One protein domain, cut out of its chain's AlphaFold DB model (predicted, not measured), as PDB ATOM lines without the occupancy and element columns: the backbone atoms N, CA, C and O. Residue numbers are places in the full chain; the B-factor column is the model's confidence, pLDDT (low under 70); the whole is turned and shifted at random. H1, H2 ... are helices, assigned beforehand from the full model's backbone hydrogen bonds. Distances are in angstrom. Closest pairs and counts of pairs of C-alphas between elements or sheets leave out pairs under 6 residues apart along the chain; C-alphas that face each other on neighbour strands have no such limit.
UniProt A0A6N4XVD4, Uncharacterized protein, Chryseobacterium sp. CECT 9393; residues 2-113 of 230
ATOM      1  N   MET A   2     -24.174  29.857 -26.883       94.44
ATOM      2  CA  MET A   2     -24.298  28.819 -27.919       94.44
ATOM      3  C   MET A   2     -23.949  27.405 -27.428       94.44
ATOM      4  O   MET A   2     -24.748  26.496 -27.613       94.44
ATOM      5  N   LYS A   3     -22.849  27.254 -26.674       96.00
ATOM      6  CA  LYS A   3     -22.452  25.972 -26.064       96.00
ATOM      7  C   LYS A   3     -23.558  25.287 -25.246       96.00
ATOM      8  O   LYS A   3     -23.742  24.087 -25.370       96.00
ATOM      9  N   TYR A   4     -24.339  26.045 -24.470       96.88
ATOM     10  CA  TYR A   4     -25.420  25.486 -23.647       96.88
ATOM     11  C   TYR A   4     -26.640  25.081 -24.479       96.88
ATOM     12  O   TYR A   4     -27.303  24.114 -24.135       96.88
ATOM     13  N   LYS A   5     -26.912  25.781 -25.589       96.31
ATOM     14  CA  LYS A   5     -27.985  25.401 -26.523       96.31
ATOM     15  C   LYS A   5     -27.654  24.097 -27.249       96.31
ATOM     16  O   LYS A   5     -28.500  23.219 -27.366       96.31
ATOM     17  N   ILE A   6     -26.409  23.965 -27.706       96.94
ATOM     18  CA  ILE A   6     -25.923  22.726 -28.325       96.94
ATOM     19  C   ILE A   6     -26.014  21.587 -27.307       96.94
ATOM     20  O   ILE A   6     -26.600  20.549 -27.595       96.94
ATOM     21  N   LEU A   7     -25.525  21.819 -26.087       96.94
ATOM     22  CA  LEU A   7     -25.551  20.819 -25.027       96.94
ATOM     23  C   LEU A   7     -26.980  20.404 -24.633       96.94
ATOM     24  O   LEU A   7     -27.224  19.219 -24.446       96.94
ATOM     25  N   SER A   8     -27.949  21.331 -24.585       96.88
ATOM     26  CA  SER A   8     -29.353  20.977 -24.324       96.88
ATOM     27  C   SER A   8     -29.939  20.051 -25.391       96.88
ATOM     28  O   SER A   8     -30.661  19.119 -25.056       96.88
ATOM     29  N   ILE A   9     -29.604  20.277 -26.667       97.12
ATOM     30  CA  ILE A   9     -30.061  19.414 -27.766       97.12
ATOM     31  C   ILE A   9     -29.402  18.038 -27.652       97.12
ATOM     32  O   ILE A   9     -30.087  17.021 -27.743       97.12
ATOM     33  N   LEU A  10     -28.092  17.999 -27.383       96.75
ATOM     34  CA  LEU A  10     -27.371  16.746 -27.169       96.75
ATOM     35  C   LEU A  10     -27.966  15.936 -26.015       96.75
ATOM     36  O   LEU A  10     -28.100  14.728 -26.156       96.75
ATOM     37  N   PHE A  11     -28.377  16.563 -24.909       95.25
ATOM     38  CA  PHE A  11     -28.991  15.827 -23.802       95.25
ATOM     39  C   PHE A  11     -30.324  15.190 -24.160       95.25
ATOM     40  O   PHE A  11     -30.533  14.041 -23.792       95.25
ATOM     41  N   ILE A  12     -31.185  15.878 -24.914       95.25
ATOM     42  CA  ILE A  12     -32.440  15.285 -25.396       95.25
ATOM     43  C   ILE A  12     -32.139  14.012 -26.200       95.25
ATOM     44  O   ILE A  12     -32.739  12.967 -25.958       95.25
ATOM     45  N   ILE A  13     -31.160  14.090 -27.106       95.81
ATOM     46  CA  ILE A  13     -30.748  12.964 -27.950       95.81
ATOM     47  C   ILE A  13     -30.156  11.832 -27.101       95.81
ATOM     48  O   ILE A  13     -30.586  10.689 -27.223       95.81
ATOM     49  N   ILE A  14     -29.199  12.136 -26.221       94.62
ATOM     50  CA  ILE A  14     -28.498  11.145 -25.393       94.62
ATOM     51  C   ILE A  14     -29.470  10.432 -24.451       94.62
ATOM     52  O   ILE A  14     -29.454   9.206 -24.376       94.62
ATOM     53  N   TYR A  15     -30.327  11.178 -23.747       93.38
ATOM     54  CA  TYR A  15     -31.266  10.612 -22.778       93.38
ATOM     55  C   TYR A  15     -32.257   9.666 -23.460       93.38
ATOM     56  O   TYR A  15     -32.596   8.626 -22.900       93.38
ATOM     57  N   PHE A  16     -32.682   9.997 -24.683       93.00
ATOM     58  CA  PHE A  16     -33.564   9.140 -25.463       93.00
ATOM     59  C   PHE A  16     -32.829   7.909 -26.015       93.00
ATOM     60  O   PHE A  16     -33.220   6.781 -25.723       93.00
ATOM     61  N   ILE A  17     -31.731   8.103 -26.757       93.62
ATOM     62  CA  ILE A  17     -31.009   7.016 -27.441       93.62
ATOM     63  C   ILE A  17     -30.430   6.004 -26.453       93.62
ATOM     64  O   ILE A  17     -30.487   4.807 -26.721       93.62
ATOM     65  N   GLN A  18     -29.926   6.443 -25.295       90.69
ATOM     66  CA  GLN A  18     -29.335   5.534 -24.309       90.69
ATOM     67  C   GLN A  18     -30.288   4.397 -23.921       90.69
ATOM     68  O   GLN A  18     -29.843   3.274 -23.689       90.69
ATOM     69  N   THR A  19     -31.594   4.666 -23.852       89.56
ATOM     70  CA  THR A  19     -32.595   3.649 -23.495       89.56
ATOM     71  C   THR A  19     -32.657   2.492 -24.489       89.56
ATOM     72  O   THR A  19     -33.060   1.402 -24.110       89.56
ATOM     73  N   LEU A  20     -32.184   2.691 -25.720       91.00
ATOM     74  CA  LEU A  20     -32.086   1.660 -26.754       91.00
ATOM     75  C   LEU A  20     -30.754   0.898 -26.699       91.00
ATOM     76  O   LEU A  20     -30.638  -0.192 -27.247       91.00
ATOM     77  N   CYS A  21     -29.739   1.464 -26.043       92.50
ATOM     78  CA  CYS A  21     -28.397   0.887 -25.951       92.50
ATOM     79  C   CYS A  21     -28.198  -0.002 -24.715       92.50
ATOM     80  O   CYS A  21     -27.104  -0.524 -24.504       92.50
ATOM     81  N   VAL A  22     -29.222  -0.156 -23.874       90.69
ATOM     82  CA  VAL A  22     -29.167  -0.940 -22.635       90.69
ATOM     83  C   VAL A  22     -30.226  -2.037 -22.692       90.69
ATOM     84  O   VAL A  22     -31.368  -1.766 -23.040       90.69
ATOM     85  N   SER A  23     -29.868  -3.265 -22.305       89.06
ATOM     86  CA  SER A  23     -30.706  -4.466 -22.471       89.06
ATOM     87  C   SER A  23     -32.081  -4.385 -21.805       89.06
ATOM     88  O   SER A  23     -33.071  -4.811 -22.386       89.06
ATOM     89  N   PHE A  24     -32.158  -3.822 -20.599       88.38
ATOM     90  CA  PHE A  24     -33.423  -3.617 -19.885       88.38
ATOM     91  C   PHE A  24     -34.099  -2.286 -20.243       88.38
ATOM     92  O   PHE A  24     -35.173  -1.970 -19.739       88.38
ATOM     93  N   GLY A  25     -33.431  -1.455 -21.046       89.88
ATOM     94  CA  GLY A  25     -33.922  -0.175 -21.536       89.88
ATOM     95  C   GLY A  25     -34.426   0.795 -20.470       89.88
ATOM     96  O   GLY A  25     -35.238   1.655 -20.778       89.88
ATOM     97  N   GLY A  26     -34.001   0.685 -19.208       90.44
ATOM     98  CA  GLY A  26     -34.505   1.526 -18.114       90.44
ATOM     99  C   GLY A  26     -35.791   1.033 -17.441       90.44
ATOM    100  O   GLY A  26     -36.409   1.808 -16.713       90.44
ATOM    101  N   ILE A  27     -36.206  -0.213 -17.682       94.94
ATOM    102  CA  ILE A  27     -37.304  -0.885 -16.973       94.94
ATOM    103  C   ILE A  27     -36.758  -1.648 -15.760       94.94
ATOM    104  O   ILE A  27     -35.869  -2.486 -15.894       94.94
ATOM    105  N   GLY A  28     -37.287  -1.348 -14.573       91.19
ATOM    106  CA  GLY A  28     -36.997  -2.066 -13.327       91.19
ATOM    107  C   GLY A  28     -38.258  -2.653 -12.684       91.19
ATOM    108  O   GLY A  28     -39.345  -2.574 -13.251       91.19
ATOM    109  N   ALA A  29     -38.126  -3.204 -11.474       89.62
ATOM    110  CA  ALA A  29     -39.253  -3.776 -10.726       89.62
ATOM    111  C   ALA A  29     -40.368  -2.746 -10.453       89.62
ATOM    112  O   ALA A  29     -41.547  -3.013 -10.696       89.62
ATOM    113  N   ASP A  30     -39.989  -1.533 -10.045       89.44
ATOM    114  CA  ASP A  30     -40.932  -0.427  -9.846       89.44
ATOM    115  C   ASP A  30     -41.670  -0.081 -11.145       89.44
ATOM    116  O   ASP A  30     -42.874   0.153 -11.130       89.44
ATOM    117  N   SER A  31     -40.971  -0.103 -12.287       94.00
ATOM    118  CA  SER A  31     -41.567   0.160 -13.601       94.00
ATOM    119  C   SER A  31     -42.691  -0.822 -13.916       94.00
ATOM    120  O   SER A  31     -43.765  -0.398 -14.328       94.00
ATOM    121  N   LEU A  32     -42.466  -2.118 -13.671       94.12
ATOM    122  CA  LEU A  32     -43.480  -3.155 -13.884       94.12
ATOM    123  C   LEU A  32     -44.697  -2.948 -12.979       94.12
ATOM    124  O   LEU A  32     -45.826  -3.096 -13.434       94.12
ATOM    125  N   SER A  33     -44.476  -2.521 -11.735       93.00
ATOM    126  CA  SER A  33     -45.567  -2.189 -10.813       93.00
ATOM    127  C   SER A  33     -46.389  -0.993 -11.312       93.00
ATOM    128  O   SER A  33     -47.616  -1.039 -11.302       93.00
ATOM    129  N   TYR A  34     -45.738   0.063 -11.815       95.50
ATOM    130  CA  TYR A  34     -46.440   1.195 -12.434       95.50
ATOM    131  C   TYR A  34     -47.208   0.790 -13.698       95.50
ATOM    132  O   TYR A  34     -48.288   1.327 -13.942       95.50
ATOM    133  N   PHE A  35     -46.672  -0.136 -14.497       95.81
ATOM    134  CA  PHE A  35     -47.340  -0.653 -15.696       95.81
ATOM    135  C   PHE A  35     -48.562  -1.502 -15.350       95.81
ATOM    136  O   PHE A  35     -49.587  -1.337 -16.004       95.81
ATOM    137  N   GLY A  36     -48.476  -2.336 -14.308       94.38
ATOM    138  CA  GLY A  36     -49.612  -3.088 -13.768       94.38
ATOM    139  C   GLY A  36     -50.744  -2.153 -13.345       94.38
ATOM    140  O   GLY A  36     -51.807  -2.174 -13.951       94.38
ATOM    141  N   ILE A  37     -50.458  -1.198 -12.450       94.12
ATOM    142  CA  ILE A  37     -51.460  -0.212 -11.996       94.12
ATOM    143  C   ILE A  37     -52.064   0.565 -13.183       94.12
ATOM    144  O   ILE A  37     -53.254   0.879 -13.201       94.12
ATOM    145  N   ALA A  38     -51.259   0.899 -14.198       96.19
ATOM    146  CA  ALA A  38     -51.746   1.579 -15.398       96.19
ATOM    147  C   ALA A  38     -52.632   0.679 -16.284       96.19
ATOM    148  O   ALA A  38     -53.530   1.183 -16.968       96.19
ATOM    149  N   ALA A  39     -52.376  -0.631 -16.310       94.88
ATOM    150  CA  ALA A  39     -53.162  -1.616 -17.046       94.88
ATOM    151  C   ALA A  39     -54.559  -1.786 -16.451       94.88
ATOM    152  O   ALA A  39     -55.519  -1.804 -17.228       94.88
ATOM    153  N   ASP A  40     -54.650  -1.773 -15.124       94.06
ATOM    154  CA  ASP A  40     -55.890  -1.975 -14.369       94.06
ATOM    155  C   ASP A  40     -56.854  -0.785 -14.493       94.06
ATOM    156  O   ASP A  40     -58.064  -0.923 -14.331       94.06
ATOM    157  N   LEU A  41     -56.357   0.411 -14.832       93.00
ATOM    158  CA  LEU A  41     -57.208   1.589 -15.023       93.00
ATOM    159  C   LEU A  41     -58.286   1.353 -16.111       93.00
ATOM    160  O   LEU A  41     -57.945   0.987 -17.244       93.00
ATOM    161  N   PRO A  42     -59.574   1.663 -15.834       90.00
ATOM    162  CA  PRO A  42     -60.080   2.446 -14.692       90.00
ATOM    163  C   PRO A  42     -60.456   1.637 -13.434       90.00
ATOM    164  O   PRO A  42     -60.731   2.239 -12.397       90.00
ATOM    165  N   THR A  43     -60.497   0.310 -13.511       90.19
ATOM    166  CA  THR A  43     -60.872  -0.595 -12.416       90.19
ATOM    167  C   THR A  43     -59.634  -1.021 -11.635       90.19
ATOM    168  O   THR A  43     -59.074  -2.083 -11.872       90.19
ATOM    169  N   LEU A  44     -59.191  -0.160 -10.720       85.56
ATOM    170  CA  LEU A  44     -57.959  -0.369  -9.961       85.56
ATOM    171  C   LEU A  44     -58.026  -1.635  -9.100       85.56
ATOM    172  O   LEU A  44     -58.904  -1.730  -8.240       85.56
ATOM    173  N   GLU A  45     -57.058  -2.532  -9.292       84.12
ATOM    174  CA  GLU A  45     -56.834  -3.694  -8.426       84.12
ATOM    175  C   GLU A  45     -55.867  -3.374  -7.286       84.12
ATOM    176  O   GLU A  45     -56.063  -3.862  -6.183       84.12
ATOM    177  N   THR A  46     -54.867  -2.515  -7.539       82.81
ATOM    178  CA  THR A  46     -53.887  -2.087  -6.530       82.81
ATOM    179  C   THR A  46     -53.521  -0.606  -6.615       82.81
ATOM    180  O   THR A  46     -53.606   0.038  -7.664       82.81
ATOM    181  N   ASN A  47     -53.079  -0.041  -5.488       83.31
ATOM    182  CA  ASN A  47     -52.444   1.275  -5.408       83.31
ATOM    183  C   ASN A  47     -51.134   1.248  -4.606       83.31
ATOM    184  O   ASN A  47     -50.832   2.173  -3.839       83.31
ATOM    185  N   LEU A  48     -50.318   0.210  -4.834       85.06
ATOM    186  CA  LEU A  48     -48.973   0.101  -4.261       85.06
ATOM    187  C   LEU A  48     -48.158   1.389  -4.435       85.06
ATOM    188  O   LEU A  48     -47.358   1.721  -3.562       85.06
ATOM    189  N   PHE A  49     -48.384   2.143  -5.513       89.75
ATOM    190  CA  PHE A  49     -47.851   3.485  -5.720       89.75
ATOM    191  C   PHE A  49     -48.964   4.512  -5.989       89.75
ATOM    192  O   PHE A  49     -50.045   4.143  -6.448       89.75
ATOM    193  N   PRO A  50     -48.702   5.814  -5.750       94.06
ATOM    194  CA  PRO A  50     -49.609   6.882  -6.160       94.06
ATOM    195  C   PRO A  50     -49.985   6.810  -7.646       94.06
ATOM    196  O   PRO A  50     -49.157   6.505  -8.506       94.06
ATOM    197  N   LEU A  51     -51.238   7.141  -7.948       95.44
ATOM    198  CA  LEU A  51     -51.856   6.900  -9.256       95.44
ATOM    199  C   LEU A  51     -51.435   7.889 -10.349       95.44
ATOM    200  O   LEU A  51     -51.707   7.654 -11.522       95.44
ATOM    201  N   GLY A  52     -50.769   8.991 -10.005       96.56
ATOM    202  CA  GLY A  52     -50.424  10.048 -10.953       96.56
ATOM    203  C   GLY A  52     -49.569   9.553 -12.118       96.56
ATOM    204  O   GLY A  52     -49.889   9.840 -13.271       96.56
ATOM    205  N   TYR A  53     -48.511   8.780 -11.847       97.19
ATOM    206  CA  TYR A  53     -47.660   8.255 -12.919       97.19
ATOM    207  C   TYR A  53     -48.346   7.141 -13.731       97.19
ATOM    208  O   TYR A  53     -48.330   7.242 -14.959       97.19
ATOM    209  N   PRO A  54     -49.031   6.154 -13.111       97.12
ATOM    210  CA  PRO A  54     -49.875   5.196 -13.829       97.12
ATOM    211  C   PRO A  54     -50.901   5.837 -14.770       97.12
ATOM    212  O   PRO A  54     -51.036   5.405 -15.913       97.12
ATOM    213  N   ILE A  55     -51.576   6.911 -14.342       97.00
ATOM    214  CA  ILE A  55     -52.526   7.649 -15.190       97.00
ATOM    215  C   ILE A  55     -51.815   8.227 -16.419       97.00
ATOM    216  O   ILE A  55     -52.297   8.062 -17.540       97.00
ATOM    217  N   LEU A  56     -50.650   8.865 -16.243       97.12
ATOM    218  CA  LEU A  56     -49.864   9.379 -17.371       97.12
ATOM    219  C   LEU A  56     -49.436   8.258 -18.329       97.12
ATOM    220  O   LEU A  56     -49.542   8.419 -19.544       97.12
ATOM    221  N   LEU A  57     -48.991   7.120 -17.793       97.62
ATOM    222  CA  LEU A  57     -48.596   5.957 -18.587       97.62
ATOM    223  C   LEU A  57     -49.768   5.388 -19.388       97.62
ATOM    224  O   LEU A  57     -49.606   5.120 -20.575       97.62
ATOM    225  N   ARG A  58     -50.951   5.253 -18.781       96.69
ATOM    226  CA  ARG A  58     -52.159   4.771 -19.464       96.69
ATOM    227  C   ARG A  58     -52.578   5.698 -20.603       96.69
ATOM    228  O   ARG A  58     -52.886   5.216 -21.692       96.69
ATOM    229  N   LEU A  59     -52.539   7.012 -20.376       96.06
ATOM    230  CA  LEU A  59     -52.837   8.008 -21.410       96.06
ATOM    231  C   LEU A  59     -51.884   7.879 -22.605       96.06
ATOM    232  O   LEU A  59     -52.331   7.866 -23.749       96.06
ATOM    233  N   PHE A  60     -50.580   7.734 -22.351       96.12
ATOM    234  CA  PHE A  60     -49.588   7.605 -23.419       96.12
ATOM    235  C   PHE A  60     -49.586   6.222 -24.077       96.12
ATOM    236  O   PHE A  60     -49.361   6.142 -25.284       96.12
ATOM    237  N   LYS A  61     -49.919   5.143 -23.356       95.44
ATOM    238  CA  LYS A  61     -50.150   3.836 -23.988       95.44
ATOM    239  C   LYS A  61     -51.261   3.932 -25.030       95.44
ATOM    240  O   LYS A  61     -51.114   3.358 -26.095       95.44
ATOM    241  N   GLY A  62     -52.328   4.691 -24.780       89.25
ATOM    242  CA  GLY A  62     -53.391   4.889 -25.774       89.25
ATOM    243  C   GLY A  62     -52.909   5.452 -27.122       89.25
ATOM    244  O   GLY A  62     -53.583   5.260 -28.127       89.25
ATOM    245  N   LEU A  63     -51.745   6.116 -27.156       92.31
ATOM    246  CA  LEU A  63     -51.156   6.701 -28.367       92.31
ATOM    247  C   LEU A  63     -50.106   5.802 -29.041       92.31
ATOM    248  O   LEU A  63     -49.945   5.874 -30.255       92.31
ATOM    249  N   PHE A  64     -49.377   4.994 -28.266       90.88
ATOM    250  CA  PHE A  64     -48.215   4.220 -28.742       90.88
ATOM    251  C   PHE A  64     -48.376   2.699 -28.610       90.88
ATOM    252  O   PHE A  64     -47.492   1.953 -29.012       90.88
ATOM    253  N   ASP A  65     -49.483   2.262 -28.016       92.62
ATOM    254  CA  ASP A  65     -49.882   0.887 -27.703       92.62
ATOM    255  C   ASP A  65     -48.894   0.044 -26.875       92.62
ATOM    256  O   ASP A  65     -49.081  -1.153 -26.684       92.62
ATOM    257  N   ASP A  66     -47.884   0.671 -26.275       94.19
ATOM    258  CA  ASP A  66     -46.879  -0.013 -25.467       94.19
ATOM    259  C   ASP A  66     -46.422   0.848 -24.278       94.19
ATOM    260  O   ASP A  66     -46.187   2.054 -24.409       94.19
ATOM    261  N   TYR A  67     -46.300   0.234 -23.095       95.31
ATOM    262  CA  TYR A  67     -45.925   0.948 -21.867       95.31
ATOM    263  C   TYR A  67     -44.451   1.348 -21.835       95.31
ATOM    264  O   TYR A  67     -44.110   2.396 -21.271       95.31
ATOM    265  N   PHE A  68     -43.575   0.558 -22.461       95.06
ATOM    266  CA  PHE A  68     -42.172   0.922 -22.580       95.06
ATOM    267  C   PHE A  68     -42.045   2.213 -23.397       95.06
ATOM    268  O   PHE A  68     -41.520   3.204 -22.876       95.06
ATOM    269  N   TRP A  69     -42.617   2.272 -24.601       95.19
ATOM    270  CA  TRP A  69     -42.592   3.470 -25.444       95.19
ATOM    271  C   TRP A  69     -43.327   4.651 -24.818       95.19
ATOM    272  O   TRP A  69     -42.802   5.767 -24.844       95.19
ATOM    273  N   ALA A  70     -44.473   4.416 -24.173       96.56
ATOM    274  CA  ALA A  70     -45.179   5.445 -23.413       96.56
ATOM    275  C   ALA A  70     -44.257   6.110 -22.377       96.56
ATOM    276  O   ALA A  70     -44.167   7.338 -22.322       96.56
ATOM    277  N   SER A  71     -43.508   5.313 -21.605       96.50
ATOM    278  CA  SER A  71     -42.570   5.835 -20.605       96.50
ATOM    279  C   SER A  71     -41.414   6.631 -21.227       96.50
ATOM    280  O   SER A  71     -41.043   7.686 -20.707       96.50
ATOM    281  N   LYS A  72     -40.861   6.183 -22.366       95.62
ATOM    282  CA  LYS A  72     -39.719   6.850 -23.021       95.62
ATOM    283  C   LYS A  72     -40.109   8.177 -23.631       95.62
ATOM    284  O   LYS A  72     -39.380   9.160 -23.503       95.62
ATOM    285  N   ILE A  73     -41.280   8.214 -24.250       95.69
ATOM    286  CA  ILE A  73     -41.812   9.428 -24.853       95.69
ATOM    287  C   ILE A  73     -42.177  10.432 -23.763       95.69
ATOM    288  O   ILE A  73     -41.812  11.599 -23.890       95.69
ATOM    289  N   LEU A  74     -42.778   9.993 -22.652       97.06
ATOM    290  CA  LEU A  74     -43.010  10.851 -21.485       97.06
ATOM    291  C   LEU A  74     -41.711  11.471 -20.955       97.06
ATOM    292  O   LEU A  74     -41.623  12.692 -20.833       97.06
ATOM    293  N   ASN A  75     -40.677  10.666 -20.703       96.19
ATOM    294  CA  ASN A  75     -39.400  11.176 -20.195       96.19
ATOM    295  C   ASN A  75     -38.706  12.134 -21.176       96.19
ATOM    296  O   ASN A  75     -38.123  13.145 -20.762       96.19
ATOM    297  N   CYS A  76     -38.803  11.854 -22.478       96.31
ATOM    298  CA  CYS A  76     -38.333  12.751 -23.527       96.31
ATOM    299  C   CYS A  76     -39.091  14.083 -23.488       96.31
ATOM    300  O   CYS A  76     -38.469  15.145 -23.425       96.31
ATOM    301  N   LEU A  77     -40.425  14.042 -23.428       97.44
ATOM    302  CA  LEU A  77     -41.263  15.235 -23.333       97.44
ATOM    303  C   LEU A  77     -40.964  16.048 -22.076       97.44
ATOM    304  O   LEU A  77     -40.886  17.271 -22.170       97.44
ATOM    305  N   PHE A  78     -40.736  15.415 -20.923       97.81
ATOM    306  CA  PHE A  78     -40.345  16.120 -19.702       97.81
ATOM    307  C   PHE A  78     -39.014  16.853 -19.871       97.81
ATOM    308  O   PHE A  78     -38.915  18.042 -19.556       97.81
ATOM    309  N   THR A  79     -38.015  16.170 -20.431       97.38
ATOM    310  CA  THR A  79     -36.680  16.727 -20.681       97.38
ATOM    311  C   THR A  79     -36.743  17.899 -21.662       97.38
ATOM    312  O   THR A  79     -36.255  18.991 -21.360       97.38
ATOM    313  N   VAL A  80     -37.408  17.709 -22.809       98.06
ATOM    314  CA  VAL A  80     -37.632  18.757 -23.817       98.06
ATOM    315  C   VAL A  80     -38.359  19.944 -23.199       98.06
ATOM    316  O   VAL A  80     -37.927  21.079 -23.372       98.06
ATOM    317  N   SER A  81     -39.428  19.699 -22.445       98.19
ATOM    318  CA  SER A  81     -40.237  20.755 -21.839       98.19
ATOM    319  C   SER A  81     -39.443  21.579 -20.830       98.19
ATOM    320  O   SER A  81     -39.512  22.803 -20.890       98.19
ATOM    321  N   ILE A  82     -38.645  20.958 -19.950       98.25
ATOM    322  CA  ILE A  82     -37.787  21.690 -19.002       98.25
ATOM    323  C   ILE A  82     -36.759  22.547 -19.754       98.25
ATOM    324  O   ILE A  82     -36.609  23.742 -19.480       98.25
ATOM    325  N   LEU A  83     -36.045  21.960 -20.717       97.94
ATOM    326  CA  LEU A  83     -34.975  22.651 -21.442       97.94
ATOM    327  C   LEU A  83     -35.519  23.777 -22.330       97.94
ATOM    328  O   LEU A  83     -34.974  24.881 -22.340       97.94
ATOM    329  N   LEU A  84     -36.633  23.537 -23.021       97.81
ATOM    330  CA  LEU A  84     -37.300  24.547 -23.834       97.81
ATOM    331  C   LEU A  84     -37.882  25.659 -22.959       97.81
ATOM    332  O   LEU A  84     -37.671  26.837 -23.245       97.81
ATOM    333  N   PHE A  85     -38.568  25.314 -21.868       98.31
ATOM    334  CA  PHE A  85     -39.133  26.299 -20.948       98.31
ATOM    335  C   PHE A  85     -38.050  27.184 -20.330       98.31
ATOM    336  O   PHE A  85     -38.165  28.409 -20.359       98.31
ATOM    337  N   SER A  86     -36.980  26.579 -19.811       97.88
ATOM    338  CA  SER A  86     -35.864  27.304 -19.196       97.88
ATOM    339  C   SER A  86     -35.191  28.261 -20.184       97.88
ATOM    340  O   SER A  86     -34.840  29.385 -19.815       97.88
ATOM    341  N   TYR A  87     -35.101  27.875 -21.461       97.25
ATOM    342  CA  TYR A  87     -34.630  28.741 -22.536       97.25
ATOM    343  C   TYR A  87     -35.596  29.899 -22.829       97.25
ATOM    344  O   TYR A  87     -35.187  31.062 -22.801       97.25
ATOM    345  N   LEU A  88     -36.876  29.599 -23.078       96.75
ATOM    346  CA  LEU A  88     -37.887  30.587 -23.473       96.75
ATOM    347  C   LEU A  88     -38.178  31.599 -22.361       96.75
ATOM    348  O   LEU A  88     -38.300  32.795 -22.625       96.75
ATOM    349  N   LYS A  89     -38.259  31.140 -21.109       94.75
ATOM    350  CA  LYS A  89     -38.489  31.991 -19.933       94.75
ATOM    351  C   LYS A  89     -37.211  32.577 -19.343       94.75
ATOM    352  O   LYS A  89     -37.299  33.327 -18.377       94.75
ATOM    353  N   LYS A  90     -36.040  32.252 -19.908       94.19
ATOM    354  CA  LYS A  90     -34.718  32.625 -19.371       94.19
ATOM    355  C   LYS A  90     -34.559  32.250 -17.886       94.19
ATOM    356  O   LYS A  90     -33.822  32.906 -17.156       94.19
ATOM    357  N   PHE A  91     -35.246  31.199 -17.438       95.69
ATOM    358  CA  PHE A  91     -35.256  30.754 -16.048       95.69
ATOM    359  C   PHE A  91     -34.064  29.826 -15.810       95.69
ATOM    360  O   PHE A  91     -34.128  28.642 -16.127       95.69
ATOM    361  N   TYR A  92     -32.949  30.392 -15.335       95.88
ATOM    362  CA  TYR A  92     -31.713  29.667 -15.008       95.88
ATOM    363  C   TYR A  92     -31.284  28.656 -16.089       95.88
ATOM    364  O   TYR A  92     -30.973  27.502 -15.798       95.88
ATOM    365  N   PHE A  93     -31.329  29.051 -17.370       97.56
ATOM    366  CA  PHE A  93     -31.098  28.124 -18.489       97.56
ATOM    367  C   PHE A  93     -29.729  27.438 -18.410       97.56
ATOM    368  O   PHE A  93     -29.619  26.242 -18.655       97.56
ATOM    369  N   ARG A  94     -28.670  28.181 -18.062       97.19
ATOM    370  CA  ARG A  94     -27.308  27.625 -18.019       97.19
ATOM    371  C   ARG A  94     -27.189  26.580 -16.916       97.19
ATOM    372  O   ARG A  94     -26.652  25.507 -17.152       97.19
ATOM    373  N   GLU A  95     -27.711  26.903 -15.743       96.88
ATOM    374  CA  GLU A  95     -27.728  26.060 -14.555       96.88
ATOM    375  C   GLU A  95     -28.593  24.824 -14.802       96.88
ATOM    376  O   GLU A  95     -28.161  23.713 -14.523       96.88
ATOM    377  N   THR A  96     -29.761  25.003 -15.426       97.25
ATOM    378  CA  THR A  96     -30.655  23.910 -15.826       97.25
ATOM    379  C   THR A  96     -29.928  22.948 -16.761       97.25
ATOM    380  O   THR A  96     -29.880  21.759 -16.479       97.25
ATOM    381  N   VAL A  97     -29.278  23.438 -17.821       97.25
ATOM    382  CA  VAL A  97     -28.495  22.578 -18.729       97.25
ATOM    383  C   VAL A  97     -27.367  21.855 -17.987       97.25
ATOM    384  O   VAL A  97     -27.130  20.678 -18.241       97.25
ATOM    385  N   LEU A  98     -26.679  22.520 -17.056       96.44
ATOM    386  CA  LEU A  98     -25.622  21.884 -16.268       96.44
ATOM    387  C   LEU A  98     -26.163  20.804 -15.320       96.44
ATOM    388  O   LEU A  98     -25.497  19.788 -15.143       96.44
ATOM    389  N   LEU A  99     -27.368  20.948 -14.767       95.12
ATOM    390  CA  LEU A  99     -27.993  19.905 -13.943       95.12
ATOM    391  C   LEU A  99     -28.211  18.602 -14.725       95.12
ATOM    392  O   LEU A  99     -27.980  17.526 -14.181       95.12
ATOM    393  N   PHE A 100     -28.547  18.688 -16.017       95.75
ATOM    394  CA  PHE A 100     -28.676  17.519 -16.902       95.75
ATOM    395  C   PHE A 100     -27.334  16.832 -17.220       95.75
ATOM    396  O   PHE A 100     -27.326  15.714 -17.735       95.75
ATOM    397  N   THR A 101     -26.190  17.431 -16.869       93.19
ATOM    398  CA  THR A 101     -24.898  16.716 -16.903       93.19
ATOM    399  C   THR A 101     -24.770  15.726 -15.737       93.19
ATOM    400  O   THR A 101     -23.977  14.788 -15.796       93.19
ATOM    401  N   GLY A 102     -25.539  15.932 -14.662       93.56
ATOM    402  CA  GLY A 102     -25.459  15.146 -13.442       93.56
ATOM    403  C   GLY A 102     -26.001  13.732 -13.622       93.56
ATOM    404  O   GLY A 102     -27.112  13.531 -14.114       93.56
ATOM    405  N   LYS A 103     -25.247  12.750 -13.112       92.50
ATOM    406  CA  LYS A 103     -25.635  11.331 -13.092       92.50
ATOM    407  C   LYS A 103     -27.050  11.132 -12.531       92.50
ATOM    408  O   LYS A 103     -27.822  10.367 -13.088       92.50
ATOM    409  N   THR A 104     -27.418  11.846 -11.469       92.56
ATOM    410  CA  THR A 104     -28.745  11.730 -10.846       92.56
ATOM    411  C   THR A 104     -29.883  12.066 -11.810       92.56
ATOM    412  O   THR A 104     -30.808  11.274 -11.947       92.56
ATOM    413  N   PHE A 105     -29.802  13.200 -12.516       93.50
ATOM    414  CA  PHE A 105     -30.824  13.598 -13.493       93.50
ATOM    415  C   PHE A 105     -30.897  12.603 -14.648       93.50
ATOM    416  O   PHE A 105     -31.987  12.235 -15.080       93.50
ATOM    417  N   PHE A 106     -29.740  12.108 -15.081       92.94
ATOM    418  CA  PHE A 106     -29.671  11.078 -16.102       92.94
ATOM    419  C   PHE A 106     -30.431   9.810 -15.698       92.94
ATOM    420  O   PHE A 106     -31.293   9.368 -16.449       92.94
ATOM    421  N   PHE A 107     -30.194   9.259 -14.502       91.88
ATOM    422  CA  PHE A 107     -30.915   8.062 -14.041       91.88
ATOM    423  C   PHE A 107     -32.419   8.296 -13.893       91.88
ATOM    424  O   PHE A 107     -33.207   7.440 -14.293       91.88
ATOM    425  N   VAL A 108     -32.812   9.460 -13.371       94.00
ATOM    426  CA  VAL A 108     -34.221   9.819 -13.169       94.00
ATOM    427  C   VAL A 108     -35.002   9.837 -14.484       94.00
ATOM    428  O   VAL A 108     -36.101   9.295 -14.543       94.00
ATOM    429  N   PHE A 109     -34.448  10.433 -15.541       94.75
ATOM    430  CA  PHE A 109     -35.129  10.524 -16.838       94.75
ATOM    431  C   PHE A 109     -34.849   9.328 -17.764       94.75
ATOM    432  O   PHE A 109     -35.546   9.140 -18.759       94.75
ATOM    433  N   PHE A 110     -33.868   8.483 -17.443       92.81
ATOM    434  CA  PHE A 110     -33.637   7.211 -18.133       92.81
ATOM    435  C   PHE A 110     -34.654   6.135 -17.711       92.81
ATOM    436  O   PHE A 110     -35.186   5.404 -18.557       92.81
ATOM    437  N   GLY A 111     -34.928   6.037 -16.405       91.81
ATOM    438  CA  GLY A 111     -35.810   5.028 -15.821       91.81
ATOM    439  C   GLY A 111     -37.298   5.287 -16.072       91.81
ATOM    440  O   GLY A 111     -37.748   6.431 -16.107       91.81
ATOM    441  N   ALA A 112     -38.087   4.221 -16.219       95.00
ATOM    442  CA  ALA A 112     -39.551   4.302 -16.196       95.00
ATOM    443  C   ALA A 112     -40.048   4.293 -14.742       95.00
ATOM    444  O   ALA A 112     -40.490   3.268 -14.224       95.00
ATOM    445  N   MET A 113     -39.875   5.414 -14.044       94.69
ATOM    446  CA  MET A 113     -40.178   5.545 -12.618       94.69
ATOM    447  C   MET A 113     -40.810   6.911 -12.335       94.69
ATOM    448  O   MET A 113     -40.649   7.860 -13.107       94.69
TER     449      MET A 113
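This is residues 2 to 113 of the 230 residues of an uncharacterized protein of Chryseobacterium sp. CECT 9393 (UniProt A0A6N4XVD4). Two long helices, H1 and H4, lie side by side and run opposite ways, and two short helices, H5 and H6, cover one side of this pair. H3 crosses the beginning of H4 at one end of the long pair, and H2 packs on H3 there. The printed part has 112 residues with six named helices, H1 to H6 in that order along the chain, and no named strand; the class is all helix. The whole is compact, with a radius of gyration of the C-alphas of 15.3 A, and its outline is elongated, spanning 49 by 31 by 24 A.

H1 is residues 2 to 18, 24.1 A from first to last C-alpha, and begins at C-alpha 2 (-24.298, 28.819, -27.919). H2 is residues 29 to 40, 17.1 A, and H3 is residues 52 to 64, 18.8 A. H4, the longest helix, is residues 67 to 88, 30.8 A, from C-alpha 67 at (-45.925, 0.948, -21.867). H5 is residues 93 to 99, 9.9 A. H6 is residues 103 to 110, 10.3 A, and ends at C-alpha 110 (-33.637, 7.211, -18.133).

H4 is the hub, touching H1, H3, H5 and H6. H1 and H4 touch at a shallow tilt of 7 degrees, opposite ways; their closest C-alphas are those of Phe 16 and Cys 76, 6.3 A apart. With residues 67 to 74 alone, H4 touches H3, about perpendicular at 75 degrees, the closest C-alphas being those of Phe 60 and Ala 70 at 4.9 A. H2 and H3 touch and are only just about perpendicular at 72 degrees, with the C-alphas of Ala 38 and Pro 54 closest at 4.4 A. H4 and H5 form a helical hairpin at a steep tilt of 41 degrees; the closest C-alphas are those of Ser 86 and Phe 93, 4.9 A apart. H6 touches H4 at a steep tilt of 55 degrees, closest at the C-alphas of Asn 75 and Phe 109, 5.5 A. H1 touches H5 with residues 4 to 8 alone, closest at the C-alphas of Ser 8 and Val 97, 5.9 A, and touches H6 with residues 15 to 18 alone, closest at the C-alphas of Tyr 15 and Phe 110, 6.2 A. Helix packing is mostly crossed. H1 is apart from H2 and H3. In H1, H2, H4, H5 and H6 every O i to N i+4 pair is within hydrogen-bond range; in H3 8 of 9 are.

The two C-alphas farthest apart are those of Met 2 and Glu 45, at 50.0 A. The printed part has no cut. The link from H2 to H3, 11 residues, is long. The mean pLDDT of the printed part is 94.2, and no printed residue is under 70.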